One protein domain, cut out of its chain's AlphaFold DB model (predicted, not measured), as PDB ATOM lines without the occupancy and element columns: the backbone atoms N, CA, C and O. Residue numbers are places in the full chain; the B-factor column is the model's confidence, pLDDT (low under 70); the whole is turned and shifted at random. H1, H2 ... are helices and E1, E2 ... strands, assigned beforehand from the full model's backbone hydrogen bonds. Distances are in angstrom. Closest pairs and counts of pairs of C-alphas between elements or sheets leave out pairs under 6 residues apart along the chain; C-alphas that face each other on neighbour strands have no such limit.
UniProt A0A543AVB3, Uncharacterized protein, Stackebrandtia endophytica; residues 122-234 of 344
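What this domain is: This is residues 122 to 234 of the 344 residues of an uncharacterized protein of Stackebrandtia endophytica (UniProt A0A543AVB3). A small, nearly closed barrel of strands, with the short helix H1 capping one end. E1, E2 and E3 make one part of the wall and E4, E6, E7 and E8 the rest; E1 and E8 join the two parts, E3 comes close to E4 where the ring is not fully paired, and the short E5 pairs with the first residues of E6. The printed part has 113 residues, with one named helix followed by eight named strands, mostly strand by class. The strands form one branched, strongly twisted, mixed sheet. The whole is compact, with a radius of gyration of the C-alphas of 13.7 A and spans of 43 by 30 by 20 A.

Where its parts are: The longest strands by residues are E7, residues 211 to 220, 27.3 A, and E8, residues 223 to 232, 22.1 A, which ends at C-alpha 232 (-21.020, -47.123, -14.581). E6 is residues 201 to 208, 21.5 A, and E2 is residues 147 to 155, 24.2 A. The shorter strands are E1, residues 130 to 133, E3, residues 161 to 165, E4, residues 180 to 182, and E5, residues 188 to 190. H1, residues 122 to 128, begins at C-alpha 122 (-34.430, -29.607, -15.472) and is 9.8 A long.

How they stand to each other: E6 has three neighbours: E4 and E5 on one side, beside residues 206 to 208 and 201 to 203, and E7 on the other side. N 181 and O 207 are 2.9 A apart, N 188 and O 203 2.9 A, and N 204 and O 215 2.9 A, each within hydrogen-bond range. E6 bends by 50 degrees at residue 205, and E8 by 64 degrees at residue 229. E5, E6, E7 and E8 form a meander, each strand the antiparallel neighbour of the one before; N 218 and O 225 are 2.8 A apart. E8 is parallel to E1, with N 132 and O 224 2.8 A apart. E1, E2 and E3 form a second meander, with N 131 and O 149 2.8 A apart and N 154 and O 162 2.8 A apart. The closest C-alphas of E3 and E4, those of Lys 164 and Glu 181, are 4.8 A apart. H1 is on the sheet; its closest C-alphas to E2 are those of Leu 127 and Phe 151, 5.0 A apart. In H1 every O i to N i+4 pair is within hydrogen-bond range.

The domain as a whole: The two C-alphas farthest apart, those of Gly 172 and Gly 196, are 43.7 A apart. The links E1 to E2 and E3 to E4 are long, with 13 and 14 residues. The printed part has no cut. Its mean pLDDT is 87.1, with residues 171 to 172, 176 and 191 to 192 under 70.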
ATOM      1  N   VAL A 122     -35.111 -28.733 -16.441       80.44
ATOM      2  CA  VAL A 122     -34.430 -29.607 -15.472       80.44
ATOM      3  C   VAL A 122     -32.906 -29.494 -15.583       80.44
ATOM      4  O   VAL A 122     -32.200 -29.483 -14.576       80.44
ATOM      5  N   GLU A 123     -32.369 -29.351 -16.795       80.81
ATOM      6  CA  GLU A 123     -30.927 -29.178 -17.009       80.81
ATOM      7  C   GLU A 123     -30.429 -27.866 -16.385       80.81
ATOM      8  O   GLU A 123     -29.382 -27.838 -15.738       80.81
ATOM      9  N   ASN A 124     -31.217 -26.791 -16.477       82.81
ATOM     10  CA  ASN A 124     -30.887 -25.533 -15.803       82.81
ATOM     11  C   ASN A 124     -30.919 -25.666 -14.272       82.81
ATOM     12  O   ASN A 124     -30.098 -25.051 -13.586       82.81
ATOM     13  N   GLU A 125     -31.844 -26.460 -13.728       83.81
ATOM     14  CA  GLU A 125     -31.924 -26.722 -12.289       83.81
ATOM     15  C   GLU A 125     -30.700 -27.497 -11.794       83.81
ATOM     16  O   GLU A 125     -30.058 -27.043 -10.842       83.81
ATOM     17  N   LEU A 126     -30.300 -28.566 -12.493       84.19
ATOM     18  CA  LEU A 126     -29.093 -29.353 -12.193       84.19
ATOM     19  C   LEU A 126     -27.821 -28.495 -12.146       84.19
ATOM     20  O   LEU A 126     -26.960 -28.703 -11.292       84.19
ATOM     21  N   LEU A 127     -27.707 -27.502 -13.031       86.50
ATOM     22  CA  LEU A 127     -26.574 -26.570 -13.059       86.50
ATOM     23  C   LEU A 127     -26.665 -25.460 -12.006       86.50
ATOM     24  O   LEU A 127     -25.692 -24.753 -11.755       86.50
ATOM     25  N   SER A 128     -27.829 -25.258 -11.395       84.50
ATOM     26  CA  SER A 128     -28.032 -24.212 -10.391       84.50
ATOM     27  C   SER A 128     -27.998 -24.738  -8.956       84.50
ATOM     28  O   SER A 128     -27.761 -23.963  -8.024       84.50
ATOM     29  N   TRP A 129     -28.248 -26.035  -8.764       89.44
ATOM     30  CA  TRP A 129     -28.410 -26.664  -7.457       89.44
ATOM     31  C   TRP A 129     -27.208 -27.526  -7.071       89.44
ATOM     32  O   TRP A 129     -26.272 -27.744  -7.838       89.44
ATOM     33  N   THR A 130     -27.204 -27.958  -5.811       94.00
ATOM     34  CA  THR A 130     -26.185 -28.881  -5.301       94.00
ATOM     35  C   THR A 130     -26.633 -30.313  -5.553       94.00
ATOM     36  O   THR A 130     -27.776 -30.654  -5.261       94.00
ATOM     37  N   ILE A 131     -25.730 -31.139  -6.069       95.00
ATOM     38  CA  ILE A 131     -25.949 -32.556  -6.343       95.00
ATOM     39  C   ILE A 131     -25.066 -33.372  -5.397       95.00
ATOM     40  O   ILE A 131     -23.847 -33.192  -5.372       95.00
ATOM     41  N   SER A 132     -25.672 -34.262  -4.617       96.00
ATOM     42  CA  SER A 132     -24.966 -35.265  -3.824       96.00
ATOM     43  C   SER A 132     -24.705 -36.488  -4.695       96.00
ATOM     44  O   SER A 132     -25.653 -37.133  -5.143       96.00
ATOM     45  N   LEU A 133     -23.434 -36.786  -4.957       96.00
ATOM     46  CA  LEU A 133     -22.979 -37.902  -5.785       96.00
ATOM     47  C   LEU A 133     -22.309 -38.987  -4.922       96.00
ATOM     48  O   LEU A 133     -21.663 -38.659  -3.920       96.00
ATOM     49  N   PRO A 134     -22.436 -40.274  -5.292       95.62
ATOM     50  CA  PRO A 134     -21.805 -41.396  -4.610       95.62
ATOM     51  C   PRO A 134     -20.346 -41.528  -5.061       95.62
ATOM     52  O   PRO A 134     -19.888 -40.824  -5.958       95.62
ATOM     53  N   ASP A 135     -19.611 -42.478  -4.488       95.88
ATOM     54  CA  ASP A 135     -18.295 -42.832  -5.017       95.88
ATOM     55  C   ASP A 135     -18.454 -43.499  -6.382       95.88
ATOM     56  O   ASP A 135     -19.270 -44.414  -6.545       95.88
ATOM     57  N   TRP A 136     -17.626 -43.111  -7.357       95.56
ATOM     58  CA  TRP A 136     -17.573 -43.870  -8.602       95.56
ATOM     59  C   TRP A 136     -17.118 -45.313  -8.325       95.56
ATOM     60  O   TRP A 136     -16.118 -45.514  -7.630       95.56
ATOM     61  N   PRO A 137     -17.760 -46.350  -8.891       92.94
ATOM     62  CA  PRO A 137     -17.401 -47.728  -8.588       92.94
ATOM     63  C   PRO A 137     -15.938 -48.090  -8.900       92.94
ATOM     64  O   PRO A 137     -15.357 -47.745  -9.934       92.94
ATOM     65  N   GLY A 138     -15.334 -48.881  -8.011       92.12
ATOM     66  CA  GLY A 138     -14.013 -49.471  -8.216       92.12
ATOM     67  C   GLY A 138     -12.862 -48.462  -8.156       92.12
ATOM     68  O   GLY A 138     -12.795 -47.612  -7.278       92.12
ATOM     69  N   ARG A 139     -11.898 -48.589  -9.077       90.00
ATOM     70  CA  ARG A 139     -10.639 -47.812  -9.052       90.00
ATOM     71  C   ARG A 139     -10.804 -46.320  -9.363       90.00
ATOM     72  O   ARG A 139      -9.833 -45.578  -9.275       90.00
ATOM     73  N   LEU A 140     -11.987 -45.913  -9.812       91.06
ATOM     74  CA  LEU A 140     -12.292 -44.522 -10.124       91.06
ATOM     75  C   LEU A 140     -12.850 -43.768  -8.908       91.06
ATOM     76  O   LEU A 140     -12.883 -42.546  -8.961       91.06
ATOM     77  N   ALA A 141     -13.177 -44.443  -7.797       93.12
ATOM     78  CA  ALA A 141     -13.602 -43.791  -6.553       93.12
ATOM     79  C   ALA A 141     -12.577 -42.760  -6.047       93.12
ATOM     80  O   ALA A 141     -12.932 -41.677  -5.609       93.12
ATOM     81  N   GLU A 142     -11.278 -43.066  -6.158       90.06
ATOM     82  CA  GLU A 142     -10.202 -42.146  -5.742       90.06
ATOM     83  C   GLU A 142     -10.121 -40.881  -6.611       90.06
ATOM     84  O   GLU A 142      -9.523 -39.888  -6.211       90.06
ATOM     85  N   ARG A 143     -10.692 -40.945  -7.814       90.25
ATOM     86  CA  ARG A 143     -10.661 -39.909  -8.845       90.25
ATOM     87  C   ARG A 143     -11.929 -39.061  -8.831       90.25
ATOM     88  O   ARG A 143     -11.856 -37.845  -8.919       90.25
ATOM     89  N   CYS A 144     -13.069 -39.714  -8.664       94.50
ATOM     90  CA  CYS A 144     -14.381 -39.096  -8.553       94.50
ATOM     91  C   CYS A 144     -15.039 -39.616  -7.272       94.50
ATOM     92  O   CYS A 144     -15.823 -40.570  -7.321       94.50
ATOM     93  N   PRO A 145     -14.647 -39.052  -6.115       94.81
ATOM     94  CA  PRO A 145     -15.170 -39.482  -4.830       94.81
ATOM     95  C   PRO A 145     -16.628 -39.056  -4.657       94.81
ATOM     96  O   PRO A 145     -17.130 -38.188  -5.378       94.81
ATOM     97  N   ALA A 146     -17.283 -39.647  -3.662       95.88
ATOM     98  CA  ALA A 146     -18.565 -39.177  -3.171       95.88
ATOM     99  C   ALA A 146     -18.452 -37.751  -2.619       95.88
ATOM    100  O   ALA A 146     -17.439 -37.368  -2.020       95.88
ATOM    101  N   GLY A 147     -19.525 -36.978  -2.743       95.31
ATOM    102  CA  GLY A 147     -19.567 -35.631  -2.198       95.31
ATOM    103  C   GLY A 147     -20.723 -34.794  -2.716       95.31
ATOM    104  O   GLY A 147     -21.547 -35.242  -3.505       95.31
ATOM    105  N   GLU A 148     -20.762 -33.551  -2.255       95.56
ATOM    106  CA  GLU A 148     -21.691 -32.536  -2.737       95.56
ATOM    107  C   GLU A 148     -20.990 -31.638  -3.753       95.56
ATOM    108  O   GLU A 148     -19.923 -31.073  -3.483       95.56
ATOM    109  N   TYR A 149     -21.609 -31.489  -4.919       94.56
ATOM    110  CA  TYR A 149     -21.060 -30.754  -6.046       94.56
ATOM    111  C   TYR A 149     -22.064 -29.720  -6.540       94.56
ATOM    112  O   TYR A 149     -23.250 -29.997  -6.682       94.56
ATOM    113  N   THR A 150     -21.581 -28.519  -6.839       93.81
ATOM    114  CA  THR A 150     -22.334 -27.533  -7.621       93.81
ATOM    115  C   THR A 150     -21.688 -27.465  -8.989       93.81
ATOM    116  O   THR A 150     -20.491 -27.172  -9.077       93.81
ATOM    117  N   PHE A 151     -22.456 -27.755 -10.032       92.00
ATOM    118  CA  PHE A 151     -21.972 -27.732 -11.405       92.00
ATOM    119  C   PHE A 151     -22.112 -26.336 -12.005       92.00
ATOM    120  O   PHE A 151     -22.929 -25.535 -11.567       92.00
ATOM    121  N   GLU A 152     -21.270 -26.021 -12.976       90.06
ATOM    122  CA  GLU A 152     -21.348 -24.789 -13.747       90.06
ATOM    123  C   GLU A 152     -21.025 -25.112 -15.206       90.06
ATOM    124  O   GLU A 152     -20.215 -25.997 -15.493       90.06
ATOM    125  N   ALA A 153     -21.701 -24.423 -16.120       87.88
ATOM    126  CA  ALA A 153     -21.434 -24.537 -17.541       87.88
ATOM    127  C   ALA A 153     -20.147 -23.777 -17.891       87.88
ATOM    128  O   ALA A 153     -19.991 -22.599 -17.563       87.88
ATOM    129  N   PHE A 154     -19.241 -24.447 -18.592       83.44
ATOM    130  CA  PHE A 154     -17.982 -23.905 -19.083       83.44
ATOM    131  C   PHE A 154     -17.909 -24.066 -20.596       83.44
ATOM    132  O   PHE A 154     -17.982 -25.179 -21.120       83.44
ATOM    133  N   ASP A 155     -17.693 -22.959 -21.301       83.62
ATOM    134  CA  ASP A 155     -17.448 -22.992 -22.739       83.62
ATOM    135  C   ASP A 155     -16.021 -23.486 -23.017       83.62
ATOM    136  O   ASP A 155     -15.025 -22.868 -22.619       83.62
ATOM    137  N   LYS A 156     -15.913 -24.619 -23.711       80.69
ATOM    138  CA  LYS A 156     -14.653 -25.182 -24.193       80.69
ATOM    139  C   LYS A 156     -14.177 -24.415 -25.445       80.69
ATOM    140  O   LYS A 156     -14.986 -23.884 -26.211       80.69
ATOM    141  N   PRO A 157     -12.856 -24.365 -25.717       80.00
ATOM    142  CA  PRO A 157     -12.304 -23.662 -26.884       80.00
ATOM    143  C   PRO A 157     -12.779 -24.187 -28.247       80.00
ATOM    144  O   PRO A 157     -12.663 -23.484 -29.250       80.00
ATOM    145  N   ASP A 158     -13.274 -25.422 -28.294       82.81
ATOM    146  CA  ASP A 158     -13.857 -26.053 -29.480       82.81
ATOM    147  C   ASP A 158     -15.315 -25.623 -29.740       82.81
ATOM    148  O   ASP A 158     -15.907 -26.041 -30.735       82.81
ATOM    149  N   GLY A 159     -15.872 -24.756 -28.887       81.75
ATOM    150  CA  GLY A 159     -17.245 -24.267 -28.969       81.75
ATOM    151  C   GLY A 159     -18.276 -25.203 -28.338       81.75
ATOM    152  O   GLY A 159     -19.470 -24.957 -28.500       81.75
ATOM    153  N   THR A 160     -17.844 -26.266 -27.652       82.56
ATOM    154  CA  THR A 160     -18.733 -27.132 -26.866       82.56
ATOM    155  C   THR A 160     -18.896 -26.602 -25.441       82.56
ATOM    156  O   THR A 160     -18.035 -25.886 -24.939       82.56
ATOM    157  N   THR A 161     -19.991 -26.950 -24.770       82.50
ATOM    158  CA  THR A 161     -20.204 -26.622 -23.352       82.50
ATOM    159  C   THR A 161     -19.954 -27.865 -22.504       82.50
ATOM    160  O   THR A 161     -20.323 -28.976 -22.879       82.50
ATOM    161  N   SER A 162     -19.285 -27.682 -21.371       83.88
ATOM    162  CA  SER A 162     -18.952 -28.719 -20.395       83.88
ATOM    163  C   SER A 162     -19.534 -28.340 -19.049       83.88
ATOM    164  O   SER A 162     -19.397 -27.194 -18.635       83.88
ATOM    165  N   ASN A 163     -20.149 -29.286 -18.353       90.62
ATOM    166  CA  ASN A 163     -20.771 -29.021 -17.065       90.62
ATOM    167  C   ASN A 163     -19.937 -29.686 -15.971       90.62
ATOM    168  O   ASN A 163     -20.089 -30.877 -15.702       90.62
ATOM    169  N   LYS A 164     -19.030 -28.930 -15.354       91.50
ATOM    170  CA  LYS A 164     -18.083 -29.434 -14.344       91.50
ATOM    171  C   LYS A 164     -18.345 -28.795 -12.981       91.50
ATOM    172  O   LYS A 164     -18.976 -27.740 -12.920       91.50
ATOM    173  N   PRO A 165     -17.865 -29.378 -11.870       92.25
ATOM    174  CA  PRO A 165     -17.947 -28.737 -10.567       92.25
ATOM    175  C   PRO A 165     -17.309 -27.343 -10.593       92.25
ATOM    176  O   PRO A 165     -16.217 -27.177 -11.132       92.25
ATOM    177  N   ARG A 166     -17.936 -26.351  -9.955       88.44
ATOM    178  CA  ARG A 166     -17.507 -24.938  -9.954       88.44
ATOM    179  C   ARG A 166     -16.041 -24.708  -9.553       88.44
ATOM    180  O   ARG A 166     -15.435 -23.729  -9.971       88.44
ATOM    181  N   ASN A 167     -15.470 -25.585  -8.727       84.25
ATOM    182  CA  ASN A 167     -14.087 -25.471  -8.248       84.25
ATOM    183  C   ASN A 167     -13.068 -26.214  -9.131       84.25
ATOM    184  O   ASN A 167     -11.917 -26.378  -8.728       84.25
ATOM    185  N   THR A 168     -13.488 -26.690 -10.301       84.19
ATOM    186  CA  THR A 168     -12.604 -27.347 -11.265       84.19
ATOM    187  C   THR A 168     -11.741 -26.293 -11.977       84.19
ATOM    188  O   THR A 168     -12.246 -25.201 -12.258       84.19
ATOM    189  N   PRO A 169     -10.449 -26.566 -12.252       80.12
ATOM    190  CA  PRO A 169      -9.592 -25.662 -13.018       80.12
ATOM    191  C   PRO A 169     -10.223 -25.252 -14.351       80.12
ATOM    192  O   PRO A 169     -10.939 -26.030 -14.985       80.12
ATOM    193  N   SER A 170      -9.960 -24.020 -14.783       73.56
ATOM    194  CA  SER A 170     -10.554 -23.504 -16.022       73.56
ATOM    195  C   SER A 170      -9.964 -24.193 -17.261       73.56
ATOM    196  O   SER A 170      -8.803 -24.609 -17.237       73.56
ATOM    197  N   PRO A 171     -10.703 -24.252 -18.388       64.62
ATOM    198  CA  PRO A 171     -10.176 -24.784 -19.642       64.62
ATOM    199  C   PRO A 171      -8.850 -24.109 -20.032       64.62
ATOM    200  O   PRO A 171      -8.793 -22.895 -20.233       64.62
ATOM    201  N   GLY A 172      -7.777 -24.895 -20.151       65.56
ATOM    202  CA  GLY A 172      -6.426 -24.411 -20.470       65.56
ATOM    203  C   GLY A 172      -5.475 -24.323 -19.272       65.56
ATOM    204  O   GLY A 172      -4.270 -24.160 -19.471       65.56
ATOM    205  N   GLU A 173      -5.986 -24.484 -18.054       76.31
ATOM    206  CA  GLU A 173      -5.184 -24.925 -16.917       76.31
ATOM    207  C   GLU A 173      -5.037 -26.452 -17.000       76.31
ATOM    208  O   GLU A 173      -5.928 -27.150 -17.483       76.31
ATOM    209  N   GLU A 174      -3.872 -26.976 -16.626       71.81
ATOM    210  CA  GLU A 174      -3.585 -28.406 -16.741       71.81
ATOM    211  C   GLU A 174      -4.449 -29.168 -15.720       71.81
ATOM    212  O   GLU A 174      -4.130 -29.206 -14.531       71.81
ATOM    213  N   GLU A 175      -5.575 -29.736 -16.166       73.19
ATOM    214  CA  GLU A 175      -6.355 -30.690 -15.374       73.19
ATOM    215  C   GLU A 175      -5.509 -31.945 -15.175       73.19
ATOM    216  O   GLU A 175      -5.355 -32.783 -16.064       73.19
ATOM    217  N   THR A 176      -4.905 -32.061 -13.999       67.81
ATOM    218  CA  THR A 176      -4.063 -33.211 -13.664       67.81
ATOM    219  C   THR A 176      -4.872 -34.428 -13.231       67.81
ATOM    220  O   THR A 176      -4.327 -35.533 -13.202       67.81
ATOM    221  N   GLU A 177      -6.149 -34.246 -12.886       78.88
ATOM    222  CA  GLU A 177      -6.995 -35.297 -12.327       78.88
ATOM    223  C   GLU A 177      -8.379 -35.305 -12.993       78.88
ATOM    224  O   GLU A 177      -8.955 -34.242 -13.222       78.88
ATOM    225  N   PRO A 178      -8.909 -36.495 -13.332       82.00
ATOM    226  CA  PRO A 178     -10.274 -36.628 -13.825       82.00
ATOM    227  C   PRO A 178     -11.260 -36.157 -12.756       82.00
ATOM    228  O   PRO A 178     -11.072 -36.417 -11.572       82.00
ATOM    229  N   THR A 179     -12.310 -35.481 -13.198       90.81
ATOM    230  CA  THR A 179     -13.340 -34.888 -12.344       90.81
ATOM    231  C   THR A 179     -14.717 -35.320 -12.826       90.81
ATOM    232  O   THR A 179     -14.860 -35.831 -13.941       90.81
ATOM    233  N   TRP A 180     -15.721 -35.114 -11.982       94.38
ATOM    234  CA  TRP A 180     -17.115 -35.275 -12.362       94.38
ATOM    235  C   TRP A 180     -17.485 -34.316 -13.502       94.38
ATOM    236  O   TRP A 180     -17.095 -33.150 -13.494       94.38
ATOM    237  N   GLU A 181     -18.276 -34.786 -14.457       93.81
ATOM    238  CA  GLU A 181     -18.869 -33.972 -15.521       93.81
ATOM    239  C   GLU A 181     -20.318 -34.428 -15.750       93.81
ATOM    240  O   GLU A 181     -20.582 -35.628 -15.811       93.81
ATOM    241  N   LEU A 182     -21.259 -33.485 -15.859       92.06
ATOM    242  CA  LEU A 182     -22.610 -33.771 -16.354       92.06
ATOM    243  C   LEU A 182     -22.577 -33.686 -17.879       92.06
ATOM    244  O   LEU A 182     -22.144 -32.676 -18.440       92.06
ATOM    245  N   LEU A 183     -23.026 -34.730 -18.565       89.44
ATOM    246  CA  LEU A 183     -23.001 -34.733 -20.022       89.44
ATOM    247  C   LEU A 183     -24.216 -33.945 -20.550       89.44
ATOM    248  O   LEU A 183     -25.349 -34.246 -20.166       89.44
ATOM    249  N   PRO A 184     -24.009 -32.929 -21.407       78.62
ATOM    250  CA  PRO A 184     -25.078 -32.039 -21.853       78.62
ATOM    251  C   PRO A 184     -26.112 -32.758 -22.728       78.62
ATOM    252  O   PRO A 184     -25.778 -33.687 -23.469       78.62
ATOM    253  N   GLY A 185     -27.361 -32.282 -22.688       70.31
ATOM    254  CA  GLY A 185     -28.435 -32.735 -23.584       70.31
ATOM    255  C   GLY A 185     -28.909 -34.179 -23.374       70.31
ATOM    256  O   GLY A 185     -29.541 -34.744 -24.268       70.31
ATOM    257  N   GLY A 186     -28.587 -34.779 -22.225       72.31
ATOM    258  CA  GLY A 186     -28.940 -36.157 -21.886       72.31
ATOM    259  C   GLY A 186     -29.750 -36.314 -20.601       72.31
ATOM    260  O   GLY A 186     -29.979 -37.441 -20.184       72.31
ATOM    261  N   THR A 187     -30.162 -35.228 -19.945       77.31
ATOM    262  CA  THR A 187     -31.013 -35.320 -18.751       77.31
ATOM    263  C   THR A 187     -32.408 -35.793 -19.145       77.31
ATOM    264  O   THR A 187     -33.049 -35.195 -20.007       77.31
ATOM    265  N   HIS A 188     -32.889 -36.855 -18.502       79.38
ATOM    266  CA  HIS A 188     -34.213 -37.415 -18.750       79.38
ATOM    267  C   HIS A 188     -35.031 -37.417 -17.456       79.38
ATOM    268  O   HIS A 188     -34.633 -38.090 -16.503       79.38
ATOM    269  N   PRO A 189     -36.171 -36.706 -17.400       73.38
ATOM    270  CA  PRO A 189     -37.057 -36.788 -16.248       73.38
ATOM    271  C   PRO A 189     -37.652 -38.194 -16.129       73.38
ATOM    272  O   PRO A 189     -37.973 -38.837 -17.133       73.38
ATOM    273  N   MET A 190     -37.817 -38.648 -14.894       76.12
ATOM    274  CA  MET A 190     -38.387 -39.933 -14.520       76.12
ATOM    275  C   MET A 190     -39.548 -39.664 -13.566       76.12
ATOM    276  O   MET A 190     -39.370 -39.192 -12.456       76.12
ATOM    277  N   VAL A 191     -40.770 -39.924 -14.026       65.12
ATOM    278  CA  VAL A 191     -41.997 -39.617 -13.265       65.12
ATOM    279  C   VAL A 191     -42.361 -40.790 -12.347       65.12
ATOM    280  O   VAL A 191     -43.519 -41.210 -12.311       65.12
ATOM    281  N   THR A 192     -41.372 -41.401 -11.696       69.12
ATOM    282  CA  THR A 192     -41.624 -42.514 -10.780       69.12
ATOM    283  C   THR A 192     -40.816 -42.366  -9.518       69.12
ATOM    284  O   THR A 192     -39.610 -42.181  -9.604       69.12
ATOM    285  N   ASP A 193     -41.512 -42.571  -8.408       80.69
ATOM    286  CA  ASP A 193     -40.973 -42.656  -7.062       80.69
ATOM    287  C   ASP A 193     -40.122 -43.934  -6.940       80.69
ATOM    288  O   ASP A 193     -40.647 -45.055  -6.850       80.69
ATOM    289  N   LEU A 194     -38.803 -43.773  -7.025       82.69
ATOM    290  CA  LEU A 194     -37.844 -44.864  -6.892       82.69
ATOM    291  C   LEU A 194     -37.530 -45.148  -5.427       82.69
ATOM    292  O   LEU A 194     -37.384 -46.311  -5.054       82.69
ATOM    293  N   ASP A 195     -37.404 -44.124  -4.591       77.56
ATOM    294  CA  ASP A 195     -36.932 -44.270  -3.210       77.56
ATOM    295  C   ASP A 195     -38.057 -44.425  -2.168       77.56
ATOM    296  O   ASP A 195     -37.795 -44.710  -0.994       77.56
ATOM    297  N   GLY A 196     -39.311 -44.358  -2.606       77.50
ATOM    298  CA  GLY A 196     -40.518 -44.384  -1.788       77.50
ATOM    299  C   GLY A 196     -40.906 -43.019  -1.207       77.50
ATOM    300  O   GLY A 196     -41.802 -42.979  -0.349       77.50
ATOM    301  N   GLU A 197     -40.223 -41.938  -1.588       76.25
ATOM    302  CA  GLU A 197     -40.485 -40.574  -1.149       76.25
ATOM    303  C   GLU A 197     -41.195 -39.762  -2.248       76.25
ATOM    304  O   GLU A 197     -41.060 -39.979  -3.446       76.25
ATOM    305  N   GLU A 198     -42.008 -38.781  -1.843       73.19
ATOM    306  CA  GLU A 198     -42.661 -37.899  -2.813       73.19
ATOM    307  C   GLU A 198     -41.612 -36.969  -3.455       73.19
ATOM    308  O   GLU A 198     -41.252 -35.943  -2.876       73.19
ATOM    309  N   GLY A 199     -41.148 -37.316  -4.656       76.25
ATOM    310  CA  GLY A 199     -40.184 -36.545  -5.440       76.25
ATOM    311  C   GLY A 199     -40.312 -36.816  -6.938       76.25
ATOM    312  O   GLY A 199     -40.999 -37.746  -7.348       76.25
ATOM    313  N   ASP A 200     -39.707 -35.943  -7.746       86.00
ATOM    314  CA  ASP A 200     -39.457 -36.227  -9.157       86.00
ATOM    315  C   ASP A 200     -38.011 -36.733  -9.286       86.00
ATOM    316  O   ASP A 200     -37.055 -36.084  -8.843       86.00
ATOM    317  N   GLU A 201     -37.840 -37.892  -9.901       90.81
ATOM    318  CA  GLU A 201     -36.543 -38.481 -10.178       90.81
ATOM    319  C   GLU A 201     -36.041 -38.060 -11.555       90.81
ATOM    320  O   GLU A 201     -36.788 -37.762 -12.490       90.81
ATOM    321  N   VAL A 202     -34.724 -38.035 -11.715       92.81
ATOM    322  CA  VAL A 202     -34.077 -37.673 -12.974       92.81
ATOM    323  C   VAL A 202     -32.934 -38.628 -13.274       92.81
ATOM    324  O   VAL A 202     -32.096 -38.933 -12.424       92.81
ATOM    325  N   ILE A 203     -32.882 -39.092 -14.518       94.31
ATOM    326  CA  ILE A 203     -31.775 -39.880 -15.049       94.31
ATOM    327  C   ILE A 203     -30.791 -38.929 -15.714       94.31
ATOM    328  O   ILE A 203     -31.132 -38.218 -16.662       94.31
ATOM    329  N   VAL A 204     -29.557 -38.933 -15.220       93.88
ATOM    330  CA  VAL A 204     -28.515 -38.000 -15.644       93.88
ATOM    331  C   VAL A 204     -27.295 -38.774 -16.144       93.88
ATOM    332  O   VAL A 204     -26.686 -39.543 -15.394       93.88
ATOM    333  N   PRO A 205     -26.902 -38.590 -17.412       94.50
ATOM    334  CA  PRO A 205     -25.629 -39.061 -17.921       94.50
ATOM    335  C   PRO A 205     -24.489 -38.235 -17.324       94.50
ATOM    336  O   PRO A 205     -24.488 -37.003 -17.350       94.50
ATOM    337  N   VAL A 206     -23.505 -38.937 -16.787       95.06
ATOM    338  CA  VAL A 206     -22.361 -38.371 -16.072       95.06
ATOM    339  C   VAL A 206     -21.067 -38.953 -16.620       95.06
ATOM    340  O   VAL A 206     -21.065 -39.983 -17.294       95.06
ATOM    341  N   ALA A 207     -19.945 -38.323 -16.310       94.62
ATOM    342  CA  ALA A 207     -18.628 -38.876 -16.571       94.62
ATOM    343  C   ALA A 207     -17.664 -38.600 -15.415       94.62
ATOM    344  O   ALA A 207     -17.805 -37.620 -14.682       94.62
ATOM    345  N   CYS A 208     -16.679 -39.484 -15.267       94.69
ATOM    346  CA  CYS A 208     -15.509 -39.299 -14.419       94.69
ATOM    347  C   CYS A 208     -14.264 -39.211 -15.308       94.69
ATOM    348  O   CYS A 208     -13.688 -40.232 -15.703       94.69
ATOM    349  N   GLY A 209     -13.867 -37.986 -15.662       92.12
ATOM    350  CA  GLY A 209     -12.974 -37.760 -16.800       92.12
ATOM    351  C   GLY A 209     -13.613 -38.297 -18.081       92.12
ATOM    352  O   GLY A 209     -14.763 -37.989 -18.366       92.12
ATOM    353  N   ASP A 210     -12.903 -39.156 -18.808       91.19
ATOM    354  CA  ASP A 210     -13.399 -39.727 -20.065       91.19
ATOM    355  C   ASP A 210     -14.241 -41.007 -19.877       91.19
ATOM    356  O   ASP A 210     -14.638 -41.642 -20.847       91.19
ATOM    357  N   VAL A 211     -14.509 -41.435 -18.634       94.62
ATOM    358  CA  VAL A 211     -15.279 -42.661 -18.357       94.62
ATOM    359  C   VAL A 211     -16.753 -42.323 -18.113       94.62
ATOM    360  O   VAL A 211     -17.048 -41.687 -17.100       94.62
ATOM    361  N   PRO A 212     -17.684 -42.752 -18.986       94.75
ATOM    362  CA  PRO A 212     -19.095 -42.396 -18.883       94.75
ATOM    363  C   PRO A 212     -19.868 -43.266 -17.881       94.75
ATOM    364  O   PRO A 212     -19.497 -44.394 -17.550       94.75
ATOM    365  N   GLY A 213     -20.996 -42.749 -17.415       95.50
ATOM    366  CA  GLY A 213     -21.927 -43.420 -16.521       95.50
ATOM    367  C   GLY A 213     -23.313 -42.791 -16.600       95.50
ATOM    368  O   GLY A 213     -23.515 -41.760 -17.238       95.50
ATOM    369  N   VAL A 214     -24.280 -43.431 -15.958       96.12
ATOM    370  CA  VAL A 214     -25.657 -42.952 -15.848       96.12
ATOM    371  C   VAL A 214     -26.105 -43.144 -14.409       96.12
ATOM    372  O   VAL A 214     -25.992 -44.244 -13.861       96.12
ATOM    373  N   ILE A 215     -26.605 -42.071 -13.809       95.88
ATOM    374  CA  ILE A 215     -27.044 -42.036 -12.418       95.88
ATOM    375  C   ILE A 215     -28.512 -41.625 -12.337       95.88
ATOM    376  O   ILE A 215     -28.980 -40.827 -13.149       95.88
ATOM    377  N   ALA A 216     -29.229 -42.186 -11.371       95.25
ATOM    378  CA  ALA A 216     -30.558 -41.746 -10.982       95.25
ATOM    379  C   ALA A 216     -30.437 -40.821  -9.768       95.25
ATOM    380  O   ALA A 216     -29.773 -41.158  -8.782       95.25
ATOM    381  N   LEU A 217     -31.066 -39.653  -9.850       94.38
ATOM    382  CA  LEU A 217     -31.125 -38.675  -8.771       94.38
ATOM    383  C   LEU A 217     -32.579 -38.450  -8.365       94.38
ATOM    384  O   LEU A 217     -33.445 -38.428  -9.233       94.38
ATOM    385  N   TYR A 218     -32.824 -38.214  -7.083       92.81
ATOM    386  CA  TYR A 218     -34.090 -37.681  -6.591       92.81
ATOM    387  C   TYR A 218     -33.961 -36.169  -6.401       92.81
ATOM    388  O   TYR A 218     -32.903 -35.666  -5.997       92.81
ATOM    389  N   GLN A 219     -35.025 -35.433  -6.706       90.50
ATOM    390  CA  GLN A 219     -35.096 -33.993  -6.496       90.50
ATOM    391  C   GLN A 219     -35.652 -33.667  -5.101       90.50
ATOM    392  O   GLN A 219     -36.760 -34.057  -4.749       90.50
ATOM    393  N   ASP A 220     -34.900 -32.887  -4.327       88.12
ATOM    394  CA  ASP A 220     -35.335 -32.229  -3.087       88.12
ATOM    395  C   ASP A 220     -35.484 -30.709  -3.331       88.12
ATOM    396  O   ASP A 220     -35.061 -30.195  -4.369       88.12
ATOM    397  N   GLU A 221     -36.052 -29.955  -2.380       86.31
ATOM    398  CA  GLU A 221     -36.468 -28.548  -2.532       86.31
ATOM    399  C   GLU A 221     -35.429 -27.640  -3.224       86.31
ATOM    400  O   GLU A 221     -35.814 -26.657  -3.866       86.31
ATOM    401  N   LYS A 222     -34.122 -27.903  -3.035       88.44
ATOM    402  CA  LYS A 222     -32.991 -27.147  -3.626       88.44
ATOM    403  C   LYS A 222     -31.739 -27.990  -3.879       88.44
ATOM    404  O   LYS A 222     -30.625 -27.451  -3.934       88.44
ATOM    405  N   SER A 223     -31.885 -29.301  -3.962       91.94
ATOM    406  CA  SER A 223     -30.760 -30.212  -4.147       91.94
ATOM    407  C   SER A 223     -31.200 -31.461  -4.870       91.94
ATOM    408  O   SER A 223     -32.368 -31.816  -4.846       91.94
ATOM    409  N   PHE A 224     -30.241 -32.137  -5.479       93.69
ATOM    410  CA  PHE A 224     -30.435 -33.479  -5.991       93.69
ATOM    411  C   PHE A 224     -29.635 -34.438  -5.125       93.69
ATOM    412  O   PHE A 224     -28.452 -34.200  -4.866       93.69
ATOM    413  N   GLY A 225     -30.265 -35.503  -4.657       92.50
ATOM    414  CA  GLY A 225     -29.562 -36.598  -4.009       92.50
ATOM    415  C   GLY A 225     -29.438 -37.776  -4.957       92.50
ATOM    416  O   GLY A 225     -30.288 -37.987  -5.814       92.50
ATOM    417  N   THR A 226     -28.365 -38.547  -4.832       93.50
ATOM    418  CA  THR A 226     -28.255 -39.787  -5.600       93.50
ATOM    419  C   THR A 226     -29.160 -40.855  -5.015       93.50
ATOM    420  O   THR A 226     -29.078 -41.134  -3.819       93.50
ATOM    421  N   VAL A 227     -29.932 -41.495  -5.892       92.38
ATOM    422  CA  VAL A 227     -30.564 -42.788  -5.623       92.38
ATOM    423  C   VAL A 227     -29.513 -43.880  -5.826       92.38
ATOM    424  O   VAL A 227     -29.023 -44.465  -4.863       92.38
ATOM    425  N   GLU A 228     -29.083 -44.096  -7.075       93.88
ATOM    426  CA  GLU A 228     -28.057 -45.082  -7.420       93.88
ATOM    427  C   GLU A 228     -27.491 -44.873  -8.836       93.88
ATOM    428  O   GLU A 228     -28.041 -44.132  -9.654       93.88
ATOM    429  N   PHE A 229     -26.406 -45.576  -9.167       95.56
ATOM    430  CA  PHE A 229     -25.995 -45.763 -10.554       95.56
ATOM    431  C   PHE A 229     -26.941 -46.719 -11.276       95.56
ATOM    432  O   PHE A 229     -27.078 -47.874 -10.888       95.56
ATOM    433  N   VAL A 230     -27.465 -46.279 -12.417       95.38
ATOM    434  CA  VAL A 230     -28.078 -47.190 -13.390       95.38
ATOM    435  C   VAL A 230     -26.987 -48.042 -14.036       95.38
ATOM    436  O   VAL A 230     -27.121 -49.254 -14.197       95.38
ATOM    437  N   PHE A 231     -25.881 -47.395 -14.417       95.69
ATOM    438  CA  PHE A 231     -24.718 -48.049 -15.000       95.69
ATOM    439  C   PHE A 231     -23.466 -47.180 -14.845       95.69
ATOM    440  O   PHE A 231     -23.519 -45.965 -15.022       95.69
ATOM    441  N   ALA A 232     -22.315 -47.801 -14.594       95.00
ATOM    442  CA  ALA A 232     -21.020 -47.123 -14.581       95.00
ATOM    443  C   ALA A 232     -20.031 -47.864 -15.487       95.00
ATOM    444  O   ALA A 232     -19.701 -49.028 -15.231       95.00
ATOM    445  N   ALA A 233     -19.530 -47.200 -16.533       92.94
ATOM    446  CA  ALA A 233     -18.506 -47.801 -17.375       92.94
ATOM    447  C   ALA A 233     -17.216 -48.029 -16.580       92.94
ATOM    448  O   ALA A 233     -16.855 -47.298 -15.654       92.94
ATOM    449  N   SER A 234     -16.482 -49.065 -16.977       88.75
ATOM    450  CA  SER A 234     -15.155 -49.352 -16.426       88.75
ATOM    451  C   SER A 234     -14.021 -48.749 -17.258       88.75
ATOM    452  O   SER A 234     -12.856 -48.824 -16.835       88.75
TER     453      SER A 234